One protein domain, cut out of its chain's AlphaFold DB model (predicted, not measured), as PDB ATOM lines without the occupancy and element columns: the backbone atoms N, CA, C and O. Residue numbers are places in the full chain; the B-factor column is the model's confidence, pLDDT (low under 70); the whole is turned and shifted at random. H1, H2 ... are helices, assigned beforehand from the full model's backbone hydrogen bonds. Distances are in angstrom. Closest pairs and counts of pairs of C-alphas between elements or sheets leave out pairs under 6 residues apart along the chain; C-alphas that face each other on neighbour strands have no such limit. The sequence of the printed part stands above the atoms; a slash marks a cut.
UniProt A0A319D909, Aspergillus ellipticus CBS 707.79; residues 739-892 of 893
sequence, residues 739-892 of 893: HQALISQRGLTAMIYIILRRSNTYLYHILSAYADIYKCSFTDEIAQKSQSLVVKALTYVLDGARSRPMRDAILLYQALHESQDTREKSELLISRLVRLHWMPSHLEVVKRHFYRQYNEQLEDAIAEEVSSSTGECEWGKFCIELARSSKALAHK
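This is residues 739 to 892 of the 893 residues of a protein of Aspergillus ellipticus CBS 707.79 (UniProt A0A319D909). Two lobes of helices stand end to end, joined at the tight turn between H5 and H6. In one lobe, H6, H7, H9 and H10 form an up-and-down bundle, each running against the one before it in the chain, with H8 across one end; in the other, the hairpin of H4 and H5 has H3 across one end, H2 packed on H5 and short H1 near H4. The printed part has 154 residues with ten named helices, H1 to H10 in order, and no named strand: all helix. It is only just loose, close to compact, with a radius of gyration of the C-alphas of 18.1 A and spans of 54 by 37 by 26 A.

Find C-alpha 874 at (30.093, 57.538, 95.188); from there H10, the longest helix, runs 24.7 A to residue 890, with a kink of 29 degrees near residue 884. Before it look for H9, residues 858 to 867, H8, 840 to 854, 20.8 A, H7, 822 to 837, 22.0 A, and H6, 804 to 817, 20.2 A. Further back are H5, residues 789 to 802, 20.0 A, H4, 778 to 785, H3, 760 to 774, 20.6 A, and H2, 748 to 757. H1, residues 739 to 743, begins at C-alpha 739, (40.627, 95.806, 125.367).

Start at H10: it touches H9 in a hairpin, a shallow tilt of 10 degrees, opposite ways, the C-alphas of Glu 859 and Ile 880 closest at 5.5 A. With residues 879 to 886 alone it touches H7, His 837 and Leu 882 closest at 6.4 A between C-alphas. H6 and H7 are a hairpin at 25 degrees, with C-alphas 815 and 829 closest at 5.4 A. H8 touches H6 at a steep tilt of 61 degrees, C-alphas 805 and 846 closest at 4.6 A. Go on to H5 and H6, which only just touch, with 3 pairs of C-alphas within 8 A, the C-alphas of Gly 800 and Arg 807 closest at 5.9 A. H4 and H5 are a hairpin at 14 degrees, C-alphas 779 and 795 closest at 6.0 A. H3 is about perpendicular to H5, at 81 degrees, and touches it, C-alphas 760 and 801 closest at 4.5 A. H2 touches H5, C-alphas 755 and 794 closest at 7.2 A; H1 only just touches H4, with 3 pairs. Every O i to N i+4 pair is within hydrogen-bond range in H1 and H3 to H9, but 5 of 6 in H2 and 10 of 13 in H10.

Look to the C-alphas of Gln 740 and Gly 871, the two farthest apart, at 55.3 A. The printed part has no cut and no long link. Mean pLDDT of the printed part is 82.2; 17 residues are under 70, among them 867 to 873 and 889 to 892.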
ATOM      1  N   HIS A 739      41.096  95.897 123.983       88.88
ATOM      2  CA  HIS A 739      40.627  95.806 125.367       88.88
ATOM      3  C   HIS A 739      39.604  96.908 125.689       88.88
ATOM      4  O   HIS A 739      38.531  96.627 126.221       88.88
ATOM      5  N   GLN A 740      39.855  98.149 125.260       88.06
ATOM      6  CA  GLN A 740      38.893  99.248 125.389       88.06
ATOM      7  C   GLN A 740      37.590  98.964 124.632       88.06
ATOM      8  O   GLN A 740      36.495  99.239 125.127       88.06
ATOM      9  N   ALA A 741      37.675  98.344 123.455       87.94
ATOM     10  CA  ALA A 741      36.502  97.900 122.716       87.94
ATOM     11  C   ALA A 741      35.722  96.791 123.456       87.94
ATOM     12  O   ALA A 741      34.487  96.746 123.393       87.94
ATOM     13  N   LEU A 742      36.408  95.902 124.181       85.38
ATOM     14  CA  LEU A 742      35.776  94.895 125.042       85.38
ATOM     15  C   LEU A 742      35.139  95.497 126.297       85.38
ATOM     16  O   LEU A 742      34.158  94.944 126.783       85.38
ATOM     17  N   ILE A 743      35.572  96.661 126.761       84.44
ATOM     18  CA  ILE A 743      34.908  97.365 127.867       84.44
ATOM     19  C   ILE A 743      33.726  98.205 127.349       84.44
ATOM     20  O   ILE A 743      32.659  98.245 127.956       84.44
ATOM     21  N   SER A 744      33.859  98.815 126.169       81.81
ATOM     22  CA  SER A 744      32.840  99.697 125.587       81.81
ATOM     23  C   SER A 744      31.582  98.963 125.102       81.81
ATOM     24  O   SER A 744      31.647  97.915 124.451       81.81
ATOM     25  N   GLN A 745      30.407  99.557 125.328       67.50
ATOM     26  CA  GLN A 745      29.106  99.027 124.892       67.50
ATOM     27  C   GLN A 745      28.916  99.064 123.355       67.50
ATOM     28  O   GLN A 745      28.103  98.316 122.819       67.50
ATOM     29  N   ARG A 746      29.701  99.884 122.628       69.62
ATOM     30  CA  ARG A 746      29.702 100.001 121.148       69.62
ATOM     31  C   ARG A 746      31.051  99.636 120.503       69.62
ATOM     32  O   ARG A 746      31.330 100.026 119.372       69.62
ATOM     33  N   GLY A 747      31.890  98.865 121.195       78.62
ATOM     34  CA  GLY A 747      33.246  98.537 120.734       78.62
ATOM     35  C   GLY A 747      33.347  97.582 119.535       78.62
ATOM     36  O   GLY A 747      34.420  97.450 118.953       78.62
ATOM     37  N   LEU A 748      32.249  96.947 119.105       80.94
ATOM     38  CA  LEU A 748      32.261  95.977 117.996       80.94
ATOM     39  C   LEU A 748      32.815  96.566 116.689       80.94
ATOM     40  O   LEU A 748      33.548  95.888 115.975       80.94
ATOM     41  N   THR A 749      32.537  97.837 116.388       84.00
ATOM     42  CA  THR A 749      33.049  98.502 115.176       84.00
ATOM     43  C   THR A 749      34.574  98.617 115.183       84.00
ATOM     44  O   THR A 749      35.213  98.398 114.153       84.00
ATOM     45  N   ALA A 750      35.167  98.915 116.342       82.12
ATOM     46  CA  ALA A 750      36.618  98.975 116.498       82.12
ATOM     47  C   ALA A 750      37.244  97.580 116.347       82.12
ATOM     48  O   ALA A 750      38.228  97.429 115.625       82.12
ATOM     49  N   MET A 751      36.616  96.546 116.922       86.38
ATOM     50  CA  MET A 751      37.058  95.156 116.753       86.38
ATOM     51  C   MET A 751      37.025  94.721 115.288       86.38
ATOM     52  O   MET A 751      38.007  94.177 114.798       86.38
ATOM     53  N   ILE A 752      35.940  95.003 114.558       85.81
ATOM     54  CA  ILE A 752      35.832  94.691 113.122       85.81
ATOM     55  C   ILE A 752      36.947  95.391 112.338       85.81
ATOM     56  O   ILE A 752      37.597  94.774 111.492       85.81
ATOM     57  N   TYR A 753      37.183  96.674 112.624       81.69
ATOM     58  CA  TYR A 753      38.199  97.464 111.937       81.69
ATOM     59  C   TYR A 753      39.615  96.932 112.169       81.69
ATOM     60  O   TYR A 753      40.406  96.904 111.228       81.69
ATOM     61  N   ILE A 754      39.935  96.504 113.393       85.06
ATOM     62  CA  ILE A 754      41.251  95.953 113.734       85.06
ATOM     63  C   ILE A 754      41.375  94.526 113.180       85.06
ATOM     64  O   ILE A 754      42.286  94.243 112.408       85.06
ATOM     65  N   ILE A 755      40.431  93.633 113.476       87.94
ATOM     66  CA  ILE A 755      40.539  92.205 113.144       87.94
ATOM     67  C   ILE A 755      40.524  91.964 111.629       87.94
ATOM     68  O   ILE A 755      41.334  91.192 111.132       87.94
ATOM     69  N   LEU A 756      39.662  92.642 110.861       86.12
ATOM     70  CA  LEU A 756      39.537  92.375 109.418       86.12
ATOM     71  C   LEU A 756      40.569  93.102 108.546       86.12
ATOM     72  O   LEU A 756      40.685  92.797 107.359       86.12
ATOM     73  N   ARG A 757      41.293  94.091 109.083       79.81
ATOM     74  CA  ARG A 757      42.278  94.871 108.309       79.81
ATOM     75  C   ARG A 757      43.727  94.493 108.582       79.81
ATOM     76  O   ARG A 757      44.606  94.950 107.849       79.81
ATOM     77  N   ARG A 758      43.995  93.738 109.644       81.81
ATOM     78  CA  ARG A 758      45.346  93.305 110.012       81.81
ATOM     79  C   ARG A 758      45.664  91.939 109.398       81.81
ATOM     80  O   ARG A 758      44.766  91.162 109.103       81.81
ATOM     81  N   SER A 759      46.949  91.660 109.172       79.50
ATOM     82  CA  SER A 759      47.389  90.365 108.637       79.50
ATOM     83  C   SER A 759      47.318  89.263 109.699       79.50
ATOM     84  O   SER A 759      47.464  89.544 110.888       79.50
ATOM     85  N   ASN A 760      47.170  88.001 109.283       72.38
ATOM     86  CA  ASN A 760      47.075  86.855 110.201       72.38
ATOM     87  C   ASN A 760      48.281  86.753 111.152       72.38
ATOM     88  O   ASN A 760      48.105  86.586 112.354       72.38
ATOM     89  N   THR A 761      49.504  86.954 110.648       74.19
ATOM     90  CA  THR A 761      50.725  86.971 111.475       74.19
ATOM     91  C   THR A 761      50.698  88.090 112.514       74.19
ATOM     92  O   THR A 761      51.142  87.917 113.643       74.19
ATOM     93  N   TYR A 762      50.168  89.257 112.148       80.00
ATOM     94  CA  TYR A 762      50.063  90.387 113.061       80.00
ATOM     95  C   TYR A 762      48.981  90.154 114.126       80.00
ATOM     96  O   TYR A 762      49.209  90.444 115.296       80.00
ATOM     97  N   LEU A 763      47.846  89.560 113.750       83.81
ATOM     98  CA  LEU A 763      46.803  89.148 114.691       83.81
ATOM     99  C   LEU A 763      47.314  88.104 115.690       83.81
ATOM    100  O   LEU A 763      46.994  88.208 116.868       83.81
ATOM    101  N   TYR A 764      48.157  87.157 115.268       82.38
ATOM    102  CA  TYR A 764      48.820  86.229 116.189       82.38
ATOM    103  C   TYR A 764      49.649  86.969 117.252       82.38
ATOM    104  O   TYR A 764      49.520  86.691 118.443       82.38
ATOM    105  N   HIS A 765      50.452  87.956 116.839       80.94
ATOM    106  CA  HIS A 765      51.236  88.771 117.771       80.94
ATOM    107  C   HIS A 765      50.360  89.621 118.695       80.94
ATOM    108  O   HIS A 765      50.667  89.700 119.881       80.94
ATOM    109  N   ILE A 766      49.260  90.197 118.192       87.31
ATOM    110  CA  ILE A 766      48.265  90.881 119.033       87.31
ATOM    111  C   ILE A 766      47.704  89.919 120.076       87.31
ATOM    112  O   ILE A 766      47.695  90.255 121.250       87.31
ATOM    113  N   LEU A 767      47.231  88.739 119.670       87.06
ATOM    114  CA  LEU A 767      46.604  87.780 120.582       87.06
ATOM    115  C   LEU A 767      47.590  87.279 121.645       87.06
ATOM    116  O   LEU A 767      47.208  87.123 122.802       87.06
ATOM    117  N   SER A 768      48.855  87.065 121.271       85.06
ATOM    118  CA  SER A 768      49.920  86.718 122.217       85.06
ATOM    119  C   SER A 768      50.192  87.861 123.195       85.06
ATOM    120  O   SER A 768      50.172  87.643 124.400       85.06
ATOM    121  N   ALA A 769      50.376  89.087 122.693       84.56
ATOM    122  CA  ALA A 769      50.626  90.260 123.527       84.56
ATOM    123  C   ALA A 769      49.435  90.578 124.448       84.56
ATOM    124  O   ALA A 769      49.626  90.944 125.603       84.56
ATOM    125  N   TYR A 770      48.208  90.378 123.969       88.94
ATOM    126  CA  TYR A 770      46.992  90.508 124.763       88.94
ATOM    127  C   TYR A 770      46.987  89.515 125.929       88.94
ATOM    128  O   TYR A 770      46.766  89.916 127.070       88.94
ATOM    129  N   ALA A 771      47.292  88.241 125.662       87.88
ATOM    130  CA  ALA A 771      47.398  87.219 126.701       87.88
ATOM    131  C   ALA A 771      48.529  87.516 127.698       87.88
ATOM    132  O   ALA A 771      48.376  87.281 128.899       87.88
ATOM    133  N   ASP A 772      49.641  88.085 127.232       85.62
ATOM    134  CA  ASP A 772      50.759  88.471 128.090       85.62
ATOM    135  C   ASP A 772      50.423  89.662 129.000       85.62
ATOM    136  O   ASP A 772      50.802  89.648 130.176       85.62
ATOM    137  N   ILE A 773      49.698  90.662 128.485       86.69
ATOM    138  CA  ILE A 773      49.343  91.901 129.194       86.69
ATOM    139  C   ILE A 773      48.154  91.686 130.138       86.69
ATOM    140  O   ILE A 773      48.242  92.020 131.317       86.69
ATOM    141  N   TYR A 774      47.061  91.105 129.640       87.50
ATOM    142  CA  TYR A 774      45.794  90.983 130.371       87.50
ATOM    143  C   TYR A 774      45.601  89.624 131.059       87.50
ATOM    144  O   TYR A 774      44.653  89.454 131.820       87.50
ATOM    145  N   LYS A 775      46.516  88.663 130.852       87.50
ATOM    146  CA  LYS A 775      46.490  87.311 131.456       87.50
ATOM    147  C   LYS A 775      45.247  86.477 131.119       87.50
ATOM    148  O   LYS A 775      44.972  85.481 131.784       87.50
ATOM    149  N   CYS A 776      44.541  86.840 130.058       85.56
ATOM    150  CA  CYS A 776      43.336  86.188 129.561       85.56
ATOM    151  C   CYS A 776      43.405  86.033 128.034       85.56
ATOM    152  O   CYS A 776      44.139  86.748 127.349       85.56
ATOM    153  N   SER A 777      42.647  85.083 127.482       86.62
ATOM    154  CA  SER A 777      42.537  84.953 126.031       86.62
ATOM    155  C   SER A 777      41.479  85.912 125.497       86.62
ATOM    156  O   SER A 777      40.308  85.826 125.867       86.62
ATOM    157  N   PHE A 778      41.868  86.773 124.557       88.69
ATOM    158  CA  PHE A 778      40.934  87.679 123.886       88.69
ATOM    159  C   PHE A 778      39.769  86.933 123.207       88.69
ATOM    160  O   PHE A 778      38.641  87.422 123.209       88.69
ATOM    161  N   THR A 779      40.020  85.739 122.646       85.12
ATOM    162  CA  THR A 779      38.984  84.903 122.005       85.12
ATOM    163  C   THR A 779      37.920  84.433 122.991       85.12
ATOM    164  O   THR A 779      36.752  84.315 122.629       85.12
ATOM    165  N   ASP A 780      38.303  84.210 124.245       85.00
ATOM    166  CA  ASP A 780      37.391  83.718 125.274       85.00
ATOM    167  C   ASP A 780      36.570  84.881 125.837       85.00
ATOM    168  O   ASP A 780      35.361  84.759 126.022       85.00
ATOM    169  N   GLU A 781      37.198  86.045 126.023       86.50
ATOM    170  CA  GLU A 781      36.509  87.257 126.477       86.50
ATOM    171  C   GLU A 781      35.493  87.776 125.456       86.50
ATOM    172  O   GLU A 781      34.368  88.128 125.824       86.50
ATOM    173  N   ILE A 782      35.844  87.796 124.165       86.19
ATOM    174  CA  ILE A 782      34.906  88.234 123.125       86.19
ATOM    175  C   ILE A 782      33.708  87.276 123.038       86.19
ATOM    176  O   ILE A 782      32.569  87.741 122.938       86.19
ATOM    177  N   ALA A 783      33.943  85.962 123.159       82.12
ATOM    178  CA  ALA A 783      32.899  84.940 123.149       82.12
ATOM    179  C   ALA A 783      31.976  85.022 124.379       82.12
ATOM    180  O   ALA A 783      30.767  84.825 124.249       82.12
ATOM    181  N   GLN A 784      32.519  85.360 125.555       82.62
ATOM    182  CA  GLN A 784      31.737  85.567 126.780       82.62
ATOM    183  C   GLN A 784      30.892  86.844 126.730       82.62
ATOM    184  O   GLN A 784      29.767  86.859 127.228       82.62
ATOM    185  N   LYS A 785      31.401  87.916 126.108       73.31
ATOM    186  CA  LYS A 785      30.733  89.225 126.094       73.31
ATOM    187  C   LYS A 785      29.457  89.248 125.250       73.31
ATOM    188  O   LYS A 785      28.503  89.938 125.612       73.31
ATOM    189  N   SER A 786      29.418  88.558 124.107       68.31
ATOM    190  CA  SER A 786      28.192  88.513 123.301       68.31
ATOM    191  C   SER A 786      28.105  87.295 122.384       68.31
ATOM    192  O   SER A 786      29.035  87.000 121.642       68.31
ATOM    193  N   GLN A 787      26.929  86.663 122.326       72.62
ATOM    194  CA  GLN A 787      26.628  85.580 121.376       72.62
ATOM    195  C   GLN A 787      26.254  86.083 119.968       72.62
ATOM    196  O   GLN A 787      25.635  85.358 119.185       72.62
ATOM    197  N   SER A 788      26.607  87.328 119.636       80.56
ATOM    198  CA  SER A 788      26.309  87.921 118.333       80.56
ATOM    199  C   SER A 788      26.948  87.108 117.209       80.56
ATOM    200  O   SER A 788      28.096  86.671 117.314       80.56
ATOM    201  N   LEU A 789      26.229  86.957 116.094       79.75
ATOM    202  CA  LEU A 789      26.745  86.288 114.899       79.75
ATOM    203  C   LEU A 789      28.049  86.939 114.404       79.75
ATOM    204  O   LEU A 789      28.961  86.248 113.954       79.75
ATOM    205  N   VAL A 790      28.173  88.260 114.571       81.88
ATOM    206  CA  VAL A 790      29.388  89.018 114.246       81.88
ATOM    207  C   VAL A 790      30.566  88.566 115.109       81.88
ATOM    208  O   VAL A 790      31.661  88.376 114.594       81.88
ATOM    209  N   VAL A 791      30.351  88.339 116.407       83.75
ATOM    210  CA  VAL A 791      31.408  87.865 117.311       83.75
ATOM    211  C   VAL A 791      31.825  86.438 116.982       83.75
ATOM    212  O   VAL A 791      33.022  86.155 116.961       83.75
ATOM    213  N   LYS A 792      30.882  85.557 116.631       81.75
ATOM    214  CA  LYS A 792      31.210  84.202 116.153       81.75
ATOM    215  C   LYS A 792      32.077  84.249 114.889       81.75
ATOM    216  O   LYS A 792      33.075  83.538 114.806       81.75
ATOM    217  N   ALA A 793      31.757  85.139 113.946       84.19
ATOM    218  CA  ALA A 793      32.554  85.338 112.735       84.19
ATOM    219  C   ALA A 793      33.958  85.902 113.028       84.19
ATOM    220  O   ALA A 793      34.937  85.451 112.441       84.19
ATOM    221  N   LEU A 794      34.082  86.858 113.954       87.88
ATOM    222  CA  LEU A 794      35.382  87.402 114.358       87.88
ATOM    223  C   LEU A 794      36.236  86.361 115.089       87.88
ATOM    224  O   LEU A 794      37.422  86.245 114.797       87.88
ATOM    225  N   THR A 795      35.632  85.570 115.978       86.19
ATOM    226  CA  THR A 795      36.312  84.474 116.688       86.19
ATOM    227  C   THR A 795      36.864  83.460 115.688       86.19
ATOM    228  O   THR A 795      38.041  83.130 115.737       86.19
ATOM    229  N   TYR A 796      36.077  83.102 114.669       84.69
ATOM    230  CA  TYR A 796      36.523  82.232 113.579       84.69
ATOM    231  C   TYR A 796      37.738  82.778 112.802       84.69
ATOM    232  O   TYR A 796      38.647  82.028 112.426       84.69
ATOM    233  N   VAL A 797      37.773  84.090 112.542       86.81
ATOM    234  CA  VAL A 797      38.924  84.747 111.897       86.81
ATOM    235  C   VAL A 797      40.158  84.682 112.801       86.81
ATOM    236  O   VAL A 797      41.247  84.362 112.322       86.81
ATOM    237  N   LEU A 798      39.989  84.928 114.102       87.88
ATOM    238  CA  LEU A 798      41.070  84.907 115.090       87.88
ATOM    239  C   LEU A 798      41.629  83.502 115.330       87.88
ATOM    240  O   LEU A 798      42.847  83.342 115.365       87.88
ATOM    241  N   ASP A 799      40.776  82.480 115.397       84.06
ATOM    242  CA  ASP A 799      41.197  81.076 115.472       84.06
ATOM    243  C   ASP A 799      42.009  80.684 114.234       84.06
ATOM    244  O   ASP A 799      43.020  79.986 114.320       84.06
ATOM    245  N   GLY A 800      41.617  81.228 113.079       81.88
ATOM    246  CA  GLY A 800      42.361  81.129 111.830       81.88
ATOM    247  C   GLY A 800      43.742  81.763 111.863       81.88
ATOM    248  O   GLY A 800      44.692  81.191 111.336       81.88
ATOM    249  N   ALA A 801      43.848  82.942 112.471       82.62
ATOM    250  CA  ALA A 801      45.115  83.632 112.658       82.62
ATOM    251  C   ALA A 801      46.009  82.937 113.699       82.62
ATOM    252  O   ALA A 801      47.231  83.006 113.595       82.62
ATOM    253  N   ARG A 802      45.409  82.258 114.688       81.75
ATOM    254  CA  ARG A 802      46.124  81.502 115.722       81.75
ATOM    255  C   ARG A 802      46.692  80.190 115.193       81.75
ATOM    256  O   ARG A 802      47.846  79.869 115.464       81.75
ATOM    257  N   SER A 803      45.877  79.418 114.485       82.56
ATOM    258  CA  SER A 803      46.301  78.198 113.805       82.56
ATOM    259  C   SER A 803      45.282  77.827 112.739       82.56
ATOM    260  O   SER A 803      44.254  77.198 113.007       82.56
ATOM    261  N   ARG A 804      45.602  78.182 111.495       83.50
ATOM    262  CA  ARG A 804      44.787  77.821 110.337       83.50
ATOM    263  C   ARG A 804      44.599  76.303 110.208       83.50
ATOM    264  O   ARG A 804      43.453  75.894 110.015       83.50
ATOM    265  N   PRO A 805      45.641  75.455 110.365       86.38
ATOM    266  CA  PRO A 805      45.464  74.013 110.235       86.38
ATOM    267  C   PRO A 805      44.571  73.409 111.322       86.38
ATOM    268  O   PRO A 805      43.764  72.531 111.029       86.38
ATOM    269  N   MET A 806      44.682  73.890 112.567       86.69
ATOM    270  CA  MET A 806      43.844  73.411 113.669       86.69
ATOM    271  C   MET A 806      42.381  73.814 113.475       86.69
ATOM    272  O   MET A 806      41.494  72.977 113.620       86.69
ATOM    273  N   ARG A 807      42.119  75.069 113.091       88.38
ATOM    274  CA  ARG A 807      40.759  75.535 112.793       88.38
ATOM    275  C   ARG A 807      40.113  74.681 111.702       88.38
ATOM    276  O   ARG A 807      38.985  74.231 111.863       88.38
ATOM    277  N   ASP A 808      40.827  74.442 110.605       89.88
ATOM    278  CA  ASP A 808      40.287  73.672 109.483       89.88
ATOM    279  C   ASP A 808      40.064  72.191 109.860       89.88
ATOM    280  O   ASP A 808      39.084  71.594 109.413       89.88
ATOM    281  N   ALA A 809      40.893  71.620 110.743       91.19
ATOM    282  CA  ALA A 809      40.677  70.284 111.308       91.19
ATOM    283  C   ALA A 809      39.415  70.217 112.186       91.19
ATOM    284  O   ALA A 809      38.615  69.294 112.029       91.19
ATOM    285  N   ILE A 810      39.198  71.214 113.053       88.19
ATOM    286  CA  ILE A 810      37.983  71.320 113.877       88.19
ATOM    287  C   ILE A 810      36.749  71.400 112.979       88.19
ATOM    288  O   ILE A 810      35.785  70.673 113.187       88.19
ATOM    289  N   LEU A 811      36.784  72.216 111.923       88.94
ATOM    290  CA  LEU A 811      35.665  72.314 110.989       88.94
ATOM    291  C   LEU A 811      35.397  70.989 110.273       88.94
ATOM    292  O   LEU A 811      34.241  70.613 110.102       88.94
ATOM    293  N   LEU A 812      36.418  70.257 109.841       90.50
ATOM    294  CA  LEU A 812      36.180  68.939 109.249       90.50
ATOM    295  C   LEU A 812      35.502  67.994 110.247       90.50
ATOM    296  O   LEU A 812      34.538  67.328 109.882       90.50
ATOM    297  N   TYR A 813      35.928  68.011 111.510       89.88
ATOM    298  CA  TYR A 813      35.321  67.196 112.558       89.88
ATOM    299  C   TYR A 813      33.860  67.580 112.828       89.88
ATOM    300  O   TYR A 813      32.993  66.709 112.850       89.88
ATOM    301  N   GLN A 814      33.566  68.879 112.948       87.94
ATOM    302  CA  GLN A 814      32.202  69.388 113.135       87.94
ATOM    303  C   GLN A 814      31.289  69.023 111.960       87.94
ATOM    304  O   GLN A 814      30.143  68.637 112.163       87.94
ATOM    305  N   ALA A 815      31.808  69.101 110.728       86.81
ATOM    306  CA  ALA A 815      31.059  68.697 109.539       86.81
ATOM    307  C   ALA A 815      30.769  67.191 109.504       86.81
ATOM    308  O   ALA A 815      29.827  66.793 108.833       86.81
ATOM    309  N   LEU A 816      31.563  66.360 110.186       84.88
ATOM    310  CA  LEU A 816      31.361  64.912 110.249       84.88
ATOM    311  C   LEU A 816      30.437  64.495 111.404       84.88
ATOM    312  O   LEU A 816      29.619  63.602 111.211       84.88
ATOM    313  N   HIS A 817      30.520  65.153 112.565       80.94
ATOM    314  CA  HIS A 817      29.905  64.649 113.802       80.94
ATOM    315  C   HIS A 817      28.815  65.546 114.409       80.94
ATOM    316  O   HIS A 817      27.971  65.048 115.149       80.94
ATOM    317  N   GLU A 818      28.805  66.858 114.141       73.88
ATOM    318  CA  GLU A 818      27.848  67.786 114.778       73.88
ATOM    319  C   GLU A 818      26.591  68.041 113.927       73.88
ATOM    320  O   GLU A 818      25.550  68.436 114.458       73.88
ATOM    321  N   SER A 819      26.649  67.796 112.615       69.31
ATOM    322  CA  SER A 819      25.516  67.990 111.703       69.31
ATOM    323  C   SER A 819      24.497  66.847 111.818       69.31
ATOM    324  O   SER A 819      24.768  65.722 111.404       69.31
ATOM    325  N   GLN A 820      23.308  67.146 112.354       60.41
ATOM    326  CA  GLN A 820      22.207  66.177 112.503       60.41
ATOM    327  C   GLN A 820      21.491  65.858 111.176       60.41
ATOM    328  O   GLN A 820      20.921  64.776 111.040       60.41
ATOM    329  N   ASP A 821      21.521  66.775 110.199       71.69
ATOM    330  CA  ASP A 821      20.977  66.570 108.851       71.69
ATOM    331  C   ASP A 821      22.057  66.001 107.915       71.69
ATOM    332  O   ASP A 821      23.126  66.593 107.738       71.69
ATOM    333  N   THR A 822      21.769  64.859 107.283       67.94
ATOM    334  CA  THR A 822      22.664  64.195 106.323       67.94
ATOM    335  C   THR A 822      22.972  65.072 105.110       67.94
ATOM    336  O   THR A 822      24.070  64.978 104.553       67.94
ATOM    337  N   ARG A 823      22.051  65.963 104.719       74.19
ATOM    338  CA  ARG A 823      22.268  66.897 103.611       74.19
ATOM    339  C   ARG A 823      23.260  67.994 103.984       74.19
ATOM    340  O   ARG A 823      24.252  68.169 103.282       74.19
ATOM    341  N   GLU A 824      23.038  68.690 105.093       74.94
ATOM    342  CA  GLU A 824      23.933  69.758 105.560       74.94
ATOM    343  C   GLU A 824      25.328  69.222 105.899       74.94
ATOM    344  O   GLU A 824      26.335  69.840 105.541       74.94
ATOM    345  N   LYS A 825      25.389  68.024 106.501       80.00
ATOM    346  CA  LYS A 825      26.624  67.254 106.715       80.00
ATOM    347  C   LYS A 825      27.407  67.108 105.406       80.00
ATOM    348  O   LYS A 825      28.588  67.455 105.338       80.00
ATOM    349  N   SER A 826      26.739  66.645 104.345       80.69
ATOM    350  CA  SER A 826      27.364  66.444 103.033       80.69
ATOM    351  C   SER A 826      27.820  67.759 102.382       80.69
ATOM    352  O   SER A 826      28.955  67.846 101.916       80.69
ATOM    353  N   GLU A 827      27.003  68.817 102.414       84.56
ATOM    354  CA  GLU A 827      27.325  70.113 101.799       84.56
ATOM    355  C   GLU A 827      28.511  70.808 102.499       84.56
ATOM    356  O   GLU A 827      29.423  71.321 101.835       84.56
ATOM    357  N   LEU A 828      28.562  70.771 103.838       86.56
ATOM    358  CA  LEU A 828      29.664  71.337 104.622       86.56
ATOM    359  C   LEU A 828      30.968  70.565 104.428       86.56
ATOM    360  O   LEU A 828      32.020  71.187 104.235       86.56
ATOM    361  N   LEU A 829      30.908  69.231 104.460       88.44
ATOM    362  CA  LEU A 829      32.075  68.377 104.261       88.44
ATOM    363  C   LEU A 829      32.666  68.575 102.860       88.44
ATOM    364  O   LEU A 829      33.868  68.819 102.734       88.44
ATOM    365  N   ILE A 830      31.821  68.570 101.821       88.38
ATOM    366  CA  ILE A 830      32.237  68.812 100.432       88.38
ATOM    367  C   ILE A 830      32.857  70.208 100.296       88.38
ATOM    368  O   ILE A 830      33.974  70.340  99.796       88.38
ATOM    369  N   SER A 831      32.188  71.254 100.789       87.94
ATOM    370  CA  SER A 831      32.690  72.636 100.720       87.94
ATOM    371  C   SER A 831      34.059  72.807 101.390       87.94
ATOM    372  O   SER A 831      34.915  73.555 100.902       87.94
ATOM    373  N   ARG A 832      34.286  72.135 102.523       91.19
ATOM    374  CA  ARG A 832      35.545  72.209 103.283       91.19
ATOM    375  C   ARG A 832      36.653  71.400 102.602       91.19
ATOM    376  O   ARG A 832      37.727  71.947 102.360       91.19
ATOM    377  N   LEU A 833      36.387  70.152 102.213       89.44
ATOM    378  CA  LEU A 833      37.369  69.284 101.554       89.44
ATOM    379  C   LEU A 833      37.781  69.795 100.168       89.44
ATOM    380  O   LEU A 833      38.970  69.793  99.859       89.44
ATOM    381  N   VAL A 834      36.842  70.295  99.354       90.88
ATOM    382  CA  VAL A 834      37.156  70.869  98.031       90.88
ATOM    383  C   VAL A 834      38.045  72.099  98.158       90.88
ATOM    384  O   VAL A 834      38.994  72.235  97.393       90.88
ATOM    385  N   ARG A 835      37.811  72.974  99.143       87.69
ATOM    386  CA  ARG A 835      38.704  74.119  99.386       87.69
ATOM    387  C   ARG A 835      40.109  73.678  99.790       87.69
ATOM    388  O   ARG A 835      41.079  74.228  99.281       87.69
ATOM    389  N   LEU A 836      40.219  72.676 100.663       86.56
ATOM    390  CA  LEU A 836      41.514  72.161 101.114       86.56
ATOM    391  C   LEU A 836      42.262  71.382 100.023       86.56
ATOM    392  O   LEU A 836      43.488  71.409  99.993       86.56
ATOM    393  N   HIS A 837      41.549  70.735  99.100       86.31
ATOM    394  CA  HIS A 837      42.142  69.994  97.985       86.31
ATOM    395  C   HIS A 837      43.063  70.859  97.114       86.31
ATOM    396  O   HIS A 837      44.123  70.404  96.682       86.31
ATOM    397  N   TRP A 838      42.699  72.125  96.900       86.12
ATOM    398  CA  TRP A 838      43.504  73.064  96.116       86.12
ATOM    399  C   TRP A 838      44.781  73.536  96.833       86.12
ATOM    400  O   TRP A 838      45.628  74.174  96.207       86.12
ATOM    401  N   MET A 839      44.957  73.170  98.109       83.88
ATOM    402  CA  MET A 839      46.108  73.499  98.955       83.88
ATOM    403  C   MET A 839      46.726  72.206  99.534       83.88
ATOM    404  O   MET A 839      46.592  71.921 100.727       83.88
ATOM    405  N   PRO A 840      47.398  71.382  98.707       81.69
ATOM    406  CA  PRO A 840      47.785  70.018  99.080       81.69
ATOM    407  C   PRO A 840      48.771  69.955 100.258       81.69
ATOM    408  O   PRO A 840      48.637  69.075 101.107       81.69
ATOM    409  N   SER A 841      49.711  70.902 100.357       81.69
ATOM    410  CA  SER A 841      50.648  71.001 101.487       81.69
ATOM    411  C   SER A 841      49.920  71.308 102.801       81.69
ATOM    412  O   SER A 841      50.153  70.640 103.808       81.69
ATOM    413  N   HIS A 842      48.980  72.260 102.781       84.94
ATOM    414  CA  HIS A 842      48.158  72.620 103.941       84.94
ATOM    415  C   HIS A 842      47.236  71.475 104.362       84.94
ATOM    416  O   HIS A 842      47.149  71.167 105.548       84.94
ATOM    417  N   LEU A 843      46.606  70.774 103.414       88.38
ATOM    418  CA  LEU A 843      45.746  69.625 103.712       88.38
ATOM    419  C   LEU A 843      46.510  68.501 104.443       88.38
ATOM    420  O   LEU A 843      45.977  67.917 105.384       88.38
ATOM    421  N   GLU A 844      47.778  68.240 104.114       90.25
ATOM    422  CA  GLU A 844      48.601  67.281 104.876       90.25
ATOM    423  C   GLU A 844      48.951  67.769 106.295       90.25
ATOM    424  O   GLU A 844      49.099  66.965 107.221       90.25
ATOM    425  N   VAL A 845      49.075  69.082 106.511       87.56
ATOM    426  CA  VAL A 845      49.212  69.660 107.860       87.56
ATOM    427  C   VAL A 845      47.896  69.496 108.629       87.56
ATOM    428  O   VAL A 845      47.908  68.998 109.755       87.56
ATOM    429  N   VAL A 846      46.758  69.820 108.007       90.06
ATOM    430  CA  VAL A 846      45.412  69.674 108.588       90.06
ATOM    431  C   VAL A 846      45.154  68.234 109.017       90.06
ATOM    432  O   VAL A 846      44.754  68.014 110.154       90.06
ATOM    433  N   LYS A 847      45.458  67.238 108.176       91.44
ATOM    434  CA  LYS A 847      45.312  65.814 108.533       91.44
ATOM    435  C   LYS A 847      46.137  65.416 109.754       91.44
ATOM    436  O   LYS A 847      45.654  64.673 110.604       91.44
ATOM    437  N   ARG A 848      47.370  65.921 109.876       91.44
ATOM    438  CA  ARG A 848      48.208  65.675 111.062       91.44
ATOM    439  C   ARG A 848      47.597  66.288 112.317       91.44
ATOM    440  O   ARG A 848      47.638  65.659 113.369       91.44
ATOM    441  N   HIS A 849      47.045  67.497 112.222       88.62
ATOM    442  CA  HIS A 849      46.348  68.139 113.338       88.62
ATOM    443  C   HIS A 849      45.046  67.418 113.698       88.62
ATOM    444  O   HIS A 849      44.797  67.198 114.879       88.62
ATOM    445  N   PHE A 850      44.285  66.975 112.699       91.62
ATOM    446  CA  PHE A 850      43.084  66.164 112.870       91.62
ATOM    447  C   PHE A 850      43.402  64.863 113.619       91.62
ATOM    448  O   PHE A 850      42.826  64.603 114.670       91.62
ATOM    449  N   TYR A 851      44.414  64.115 113.167       92.00
ATOM    450  CA  TYR A 851      44.860  62.890 113.834       92.00
ATOM    451  C   TYR A 851      45.359  63.142 115.262       92.00
ATOM    452  O   TYR A 851      45.029  62.395 116.174       92.00
ATOM    453  N   ARG A 852      46.123  64.215 115.495       90.94
ATOM    454  CA  ARG A 852      46.604  64.564 116.845       90.94
ATOM    455  C   ARG A 852      45.472  64.908 117.813       90.94
ATOM    456  O   ARG A 852      45.613  64.630 118.998       90.94
ATOM    457  N   GLN A 853      44.407  65.542 117.326       88.94
ATOM    458  CA  GLN A 853      43.306  66.019 118.161       88.94
ATOM    459  C   GLN A 853      42.253  64.934 118.417       88.94
ATOM    460  O   GLN A 853      41.743  64.841 119.531       88.94
ATOM    461  N   TYR A 854      41.940  64.121 117.404       90.25
ATOM    462  CA  TYR A 854      40.829  63.161 117.434       90.25
ATOM    463  C   TYR A 854      41.280  61.692 117.422       90.25
ATOM    464  O   TYR A 854      40.458  60.800 117.582       90.25
ATOM    465  N   ASN A 855      42.586  61.430 117.290       90.31
ATOM    466  CA  ASN A 855      43.188  60.090 117.232       90.31
ATOM    467  C   ASN A 855      42.611  59.186 116.125       90.31
ATOM    468  O   ASN A 855      42.604  57.962 116.237       90.31
ATOM    469  N   GLU A 856      42.162  59.804 115.037       90.06
ATOM    470  CA  GLU A 856      41.513  59.156 113.902       90.06
ATOM    471  C   GLU A 856      42.067  59.744 112.600       90.06
ATOM    472  O   GLU A 856      42.381  60.940 112.538       90.06
ATOM    473  N   GLN A 857      42.262  58.925 111.560       90.50
ATOM    474  CA  GLN A 857      42.639  59.474 110.255       90.50
ATOM    475  C   GLN A 857      41.419  60.101 109.593       90.50
ATOM    476  O   GLN A 857      40.329  59.544 109.635       90.50
ATOM    477  N   LEU A 858      41.611  61.238 108.926       90.12
ATOM    478  CA  LEU A 858      40.521  61.930 108.237       90.12
ATOM    479  C   LEU A 858      39.845  61.026 107.194       90.12
ATOM    480  O   LEU A 858      38.632  61.063 107.027       90.12
ATOM    481  N   GLU A 859      40.634  60.218 106.487       90.88
ATOM    482  CA  GLU A 859      40.143  59.260 105.502       90.88
ATOM    483  C   GLU A 859      39.253  58.177 106.130       90.88
ATOM    484  O   GLU A 859      38.249  57.801 105.524       90.88
ATOM    485  N   ASP A 860      39.608  57.713 107.328       88.12
ATOM    486  CA  ASP A 860      38.863  56.692 108.068       88.12
ATOM    487  C   ASP A 860      37.573  57.292 108.651       88.12
ATOM    488  O   ASP A 860      36.503  56.720 108.459       88.12
ATOM    489  N   ALA A 861      37.650  58.514 109.189       88.06
ATOM    490  CA  ALA A 861      36.498  59.270 109.686       88.06
ATOM    491  C   ALA A 861      35.452  59.516 108.592       88.06
ATOM    492  O   ALA A 861      34.254  59.333 108.797       88.06
ATOM    493  N   ILE A 862      35.889  59.893 107.383       86.81
ATOM    494  CA  ILE A 862      34.985  60.039 106.233       86.81
ATOM    495  C   ILE A 862      34.400  58.676 105.843       86.81
ATOM    496  O   ILE A 862      33.220  58.592 105.502       86.81
ATOM    497  N   ALA A 863      35.197  57.604 105.875       83.69
ATOM    498  CA  ALA A 863      34.730  56.273 105.510       83.69
ATOM    499  C   ALA A 863      33.661  55.746 106.479       83.69
ATOM    500  O   ALA A 863      32.656  55.211 106.012       83.69
ATOM    501  N   GLU A 864      33.836  55.926 107.786       81.69
ATOM    502  CA  GLU A 864      32.894  55.477 108.818       81.69
ATOM    503  C   GLU A 864      31.583  56.283 108.787       81.69
ATOM    504  O   GLU A 864      30.483  55.719 108.737       81.69
ATOM    505  N   GLU A 865      31.691  57.607 108.694       75.12
ATOM    506  CA  GLU A 865      30.554  58.526 108.810       75.12
ATOM    507  C   GLU A 865      29.734  58.707 107.525       75.12
ATOM    508  O   GLU A 865      28.574  59.123 107.587       75.12
ATOM    509  N   VAL A 866      30.321  58.430 106.354       71.31
ATOM    510  CA  VAL A 866      29.644  58.559 105.048       71.31
ATOM    511  C   VAL A 866      29.192  57.205 104.492       71.31
ATOM    512  O   VAL A 866      28.226  57.143 103.732       71.31
ATOM    513  N   SER A 867      29.834  56.097 104.883       62.59
ATOM    514  CA  SER A 867      29.416  54.754 104.434       62.59
ATOM    515  C   SER A 867      28.283  54.157 105.273       62.59
ATOM    516  O   SER A 867      27.606  53.237 104.813       62.59
ATOM    517  N   SER A 868      28.050  54.676 106.481       60.53
ATOM    518  CA  SER A 868      26.939  54.283 107.359       60.53
ATOM    519  C   SER A 868      25.579  54.833 106.894       60.53
ATOM    520  O   SER A 868      24.540  54.233 107.182       60.53
ATOM    521  N   SER A 869      25.559  55.906 106.094       57.59
ATOM    522  CA  SER A 869      24.356  56.426 105.439       57.59
ATOM    523  C   SER A 869      24.111  55.735 104.089       57.59
ATOM    524  O   SER A 869      24.616  56.168 103.059       57.59
ATOM    525  N   THR A 870      23.346  54.639 104.110       49.38
ATOM    526  CA  THR A 870      22.644  54.003 102.970       49.38
ATOM    527  C   THR A 870      23.338  54.030 101.596       49.38
ATOM    528  O   THR A 870      23.144  54.960 100.820       49.38
ATOM    529  N   GLY A 871      23.994  52.916 101.246       49.22
ATOM    530  CA  GLY A 871      24.235  52.483  99.863       49.22
ATOM    531  C   GLY A 871      25.338  53.245  99.131       49.22
ATOM    532  O   GLY A 871      25.127  54.371  98.710       49.22
ATOM    533  N   GLU A 872      26.497  52.595  98.969       53.50
ATOM    534  CA  GLU A 872      27.642  52.995  98.131       53.50
ATOM    535  C   GLU A 872      27.650  54.463  97.673       53.50
ATOM    536  O   GLU A 872      27.479  54.770  96.493       53.50
ATOM    537  N   CYS A 873      27.865  55.386  98.612       67.31
ATOM    538  CA  CYS A 873      27.947  56.802  98.291       67.31
ATOM    539  C   CYS A 873      29.205  57.077  97.464       67.31
ATOM    540  O   CYS A 873      30.297  57.261  98.006       67.31
ATOM    541  N   GLU A 874      29.051  57.128  96.138       77.12
ATOM    542  CA  GLU A 874      30.093  57.538  95.188       77.12
ATOM    543  C   GLU A 874      30.754  58.856  95.619       77.12
ATOM    544  O   GLU A 874      31.965  59.019  95.481       77.12
ATOM    545  N   TRP A 875      29.986  59.760  96.238       81.56
ATOM    546  CA  TRP A 875      30.499  61.022  96.764       81.56
ATOM    547  C   TRP A 875      31.408  60.854  97.995       81.56
ATOM    548  O   TRP A 875      32.380  61.595  98.130       81.56
ATOM    549  N   GLY A 876      31.163  59.866  98.860       82.69
ATOM    550  CA  GLY A 876      32.041  59.539  99.989       82.69
ATOM    551  C   GLY A 876      33.369  58.961  99.510       82.69
ATOM    552  O   GLY A 876      34.435  59.429  99.912       82.69
ATOM    553  N   LYS A 877      33.311  58.026  98.546       84.56
ATOM    554  CA  LYS A 877      34.500  57.505  97.845       84.56
ATOM    555  C   LYS A 877      35.285  58.648  97.179       84.56
ATOM    556  O   LYS A 877      36.506  58.707  97.308       84.56
ATOM    557  N   PHE A 878      34.592  59.594  96.542       87.38
ATOM    558  CA  PHE A 878      35.208  60.784  95.954       87.38
ATOM    559  C   PHE A 878      35.885  61.678  97.003       87.38
ATOM    560  O   PHE A 878      37.011  62.111  96.784       87.38
ATOM    561  N   CYS A 879      35.259  61.915  98.160       88.50
ATOM    562  CA  CYS A 879      35.849  62.705  99.249       88.50
ATOM    563  C   CYS A 879      37.110  62.051  99.837       88.50
ATOM    564  O   CYS A 879      38.087  62.748 100.114       88.50
ATOM    565  N   ILE A 880      37.117  60.721  99.976       89.25
ATOM    566  CA  ILE A 880      38.294  59.960 100.421       89.25
ATOM    567  C   ILE A 880      39.437  60.099  99.409       89.25
ATOM    568  O   ILE A 880      40.574  60.369  99.795       89.25
ATOM    569  N   GLU A 881      39.157  59.963  98.112       88.88
ATOM    570  CA  GLU A 881      40.176  60.141  97.070       88.88
ATOM    571  C   GLU A 881      40.669  61.589  96.979       88.88
ATOM    572  O   GLU A 881      41.869  61.837  96.827       88.88
ATOM    573  N   LEU A 882      39.776  62.562  97.170       88.19
ATOM    574  CA  LEU A 882      40.124  63.974  97.247       88.19
ATOM    575  C   LEU A 882      41.095  64.236  98.405       88.19
ATOM    576  O   LEU A 882      42.112  64.906  98.208       88.19
ATOM    577  N   ALA A 883      40.832  63.645  99.576       88.00
ATOM    578  CA  ALA A 883      41.749  63.682 100.704       88.00
ATOM    579  C   ALA A 883      43.071  62.984 100.353       88.00
ATOM    580  O   ALA A 883      44.121  63.584 100.522       88.00
ATOM    581  N   ARG A 884      43.078  61.767  99.804       87.94
ATOM    582  CA  ARG A 884      44.320  61.025  99.483       87.94
ATOM    583  C   ARG A 884      45.205  61.711  98.441       87.94
ATOM    584  O   ARG A 884      46.433  61.602  98.515       87.94
ATOM    585  N   SER A 885      44.602  62.432  97.497       86.38
ATOM    586  CA  SER A 885      45.308  63.098  96.396       86.38
ATOM    587  C   SER A 885      46.370  64.109  96.854       86.38
ATOM    588  O   SER A 885      47.361  64.315  96.146       86.38
ATOM    589  N   SER A 886      46.231  64.690  98.053       82.62
ATOM    590  CA  SER A 886      47.175  65.681  98.584       82.62
ATOM    591  C   SER A 886      48.593  65.140  98.733       82.62
ATOM    592  O   SER A 886      49.538  65.859  98.415       82.62
ATOM    593  N   LYS A 887      48.777  63.863  99.102       77.06
ATOM    594  CA  LYS A 887      50.115  63.251  99.219       77.06
ATOM    595  C   LYS A 887      50.868  63.255  97.888       77.06
ATOM    596  O   LYS A 887      52.050  63.593  97.850       77.06
ATOM    597  N   ALA A 888      50.182  62.917  96.795       72.50
ATOM    598  CA  ALA A 888      50.773  62.858  95.458       72.50
ATOM    599  C   ALA A 888      51.010  64.252  94.851       72.50
ATOM    600  O   ALA A 888      51.965  64.441  94.096       72.50
ATOM    601  N   LEU A 889      50.146  65.220  95.167       65.75
ATOM    602  CA  LEU A 889      50.241  66.594  94.666       65.75
ATOM    603  C   LEU A 889      51.278  67.431  95.427       65.75
ATOM    604  O   LEU A 889      51.979  68.220  94.799       65.75
ATOM    605  N   ALA A 890      51.435  67.216  96.736       61.62
ATOM    606  CA  ALA A 890      52.421  67.917  97.563       61.62
ATOM    607  C   ALA A 890      53.880  67.551  97.227       61.62
ATOM    608  O   ALA A 890      54.774  68.329  97.510       61.62
ATOM    609  N   HIS A 891      54.134  66.387  96.614       54.75
ATOM    610  CA  HIS A 891      55.485  65.967  96.202       54.75
ATOM    611  C   HIS A 891      55.874  66.426  94.783       54.75
ATOM    612  O   HIS A 891      57.022  66.249  94.378       54.75
ATOM    613  N   LYS A 892      54.919  66.935  93.990       50.03
ATOM    614  CA  LYS A 892      55.131  67.348  92.587       50.03
ATOM    615  C   LYS A 892      55.352  68.852  92.408       50.03
ATOM    616  O   LYS A 892      55.777  69.251  91.324       50.03
TER     617      LYS A 892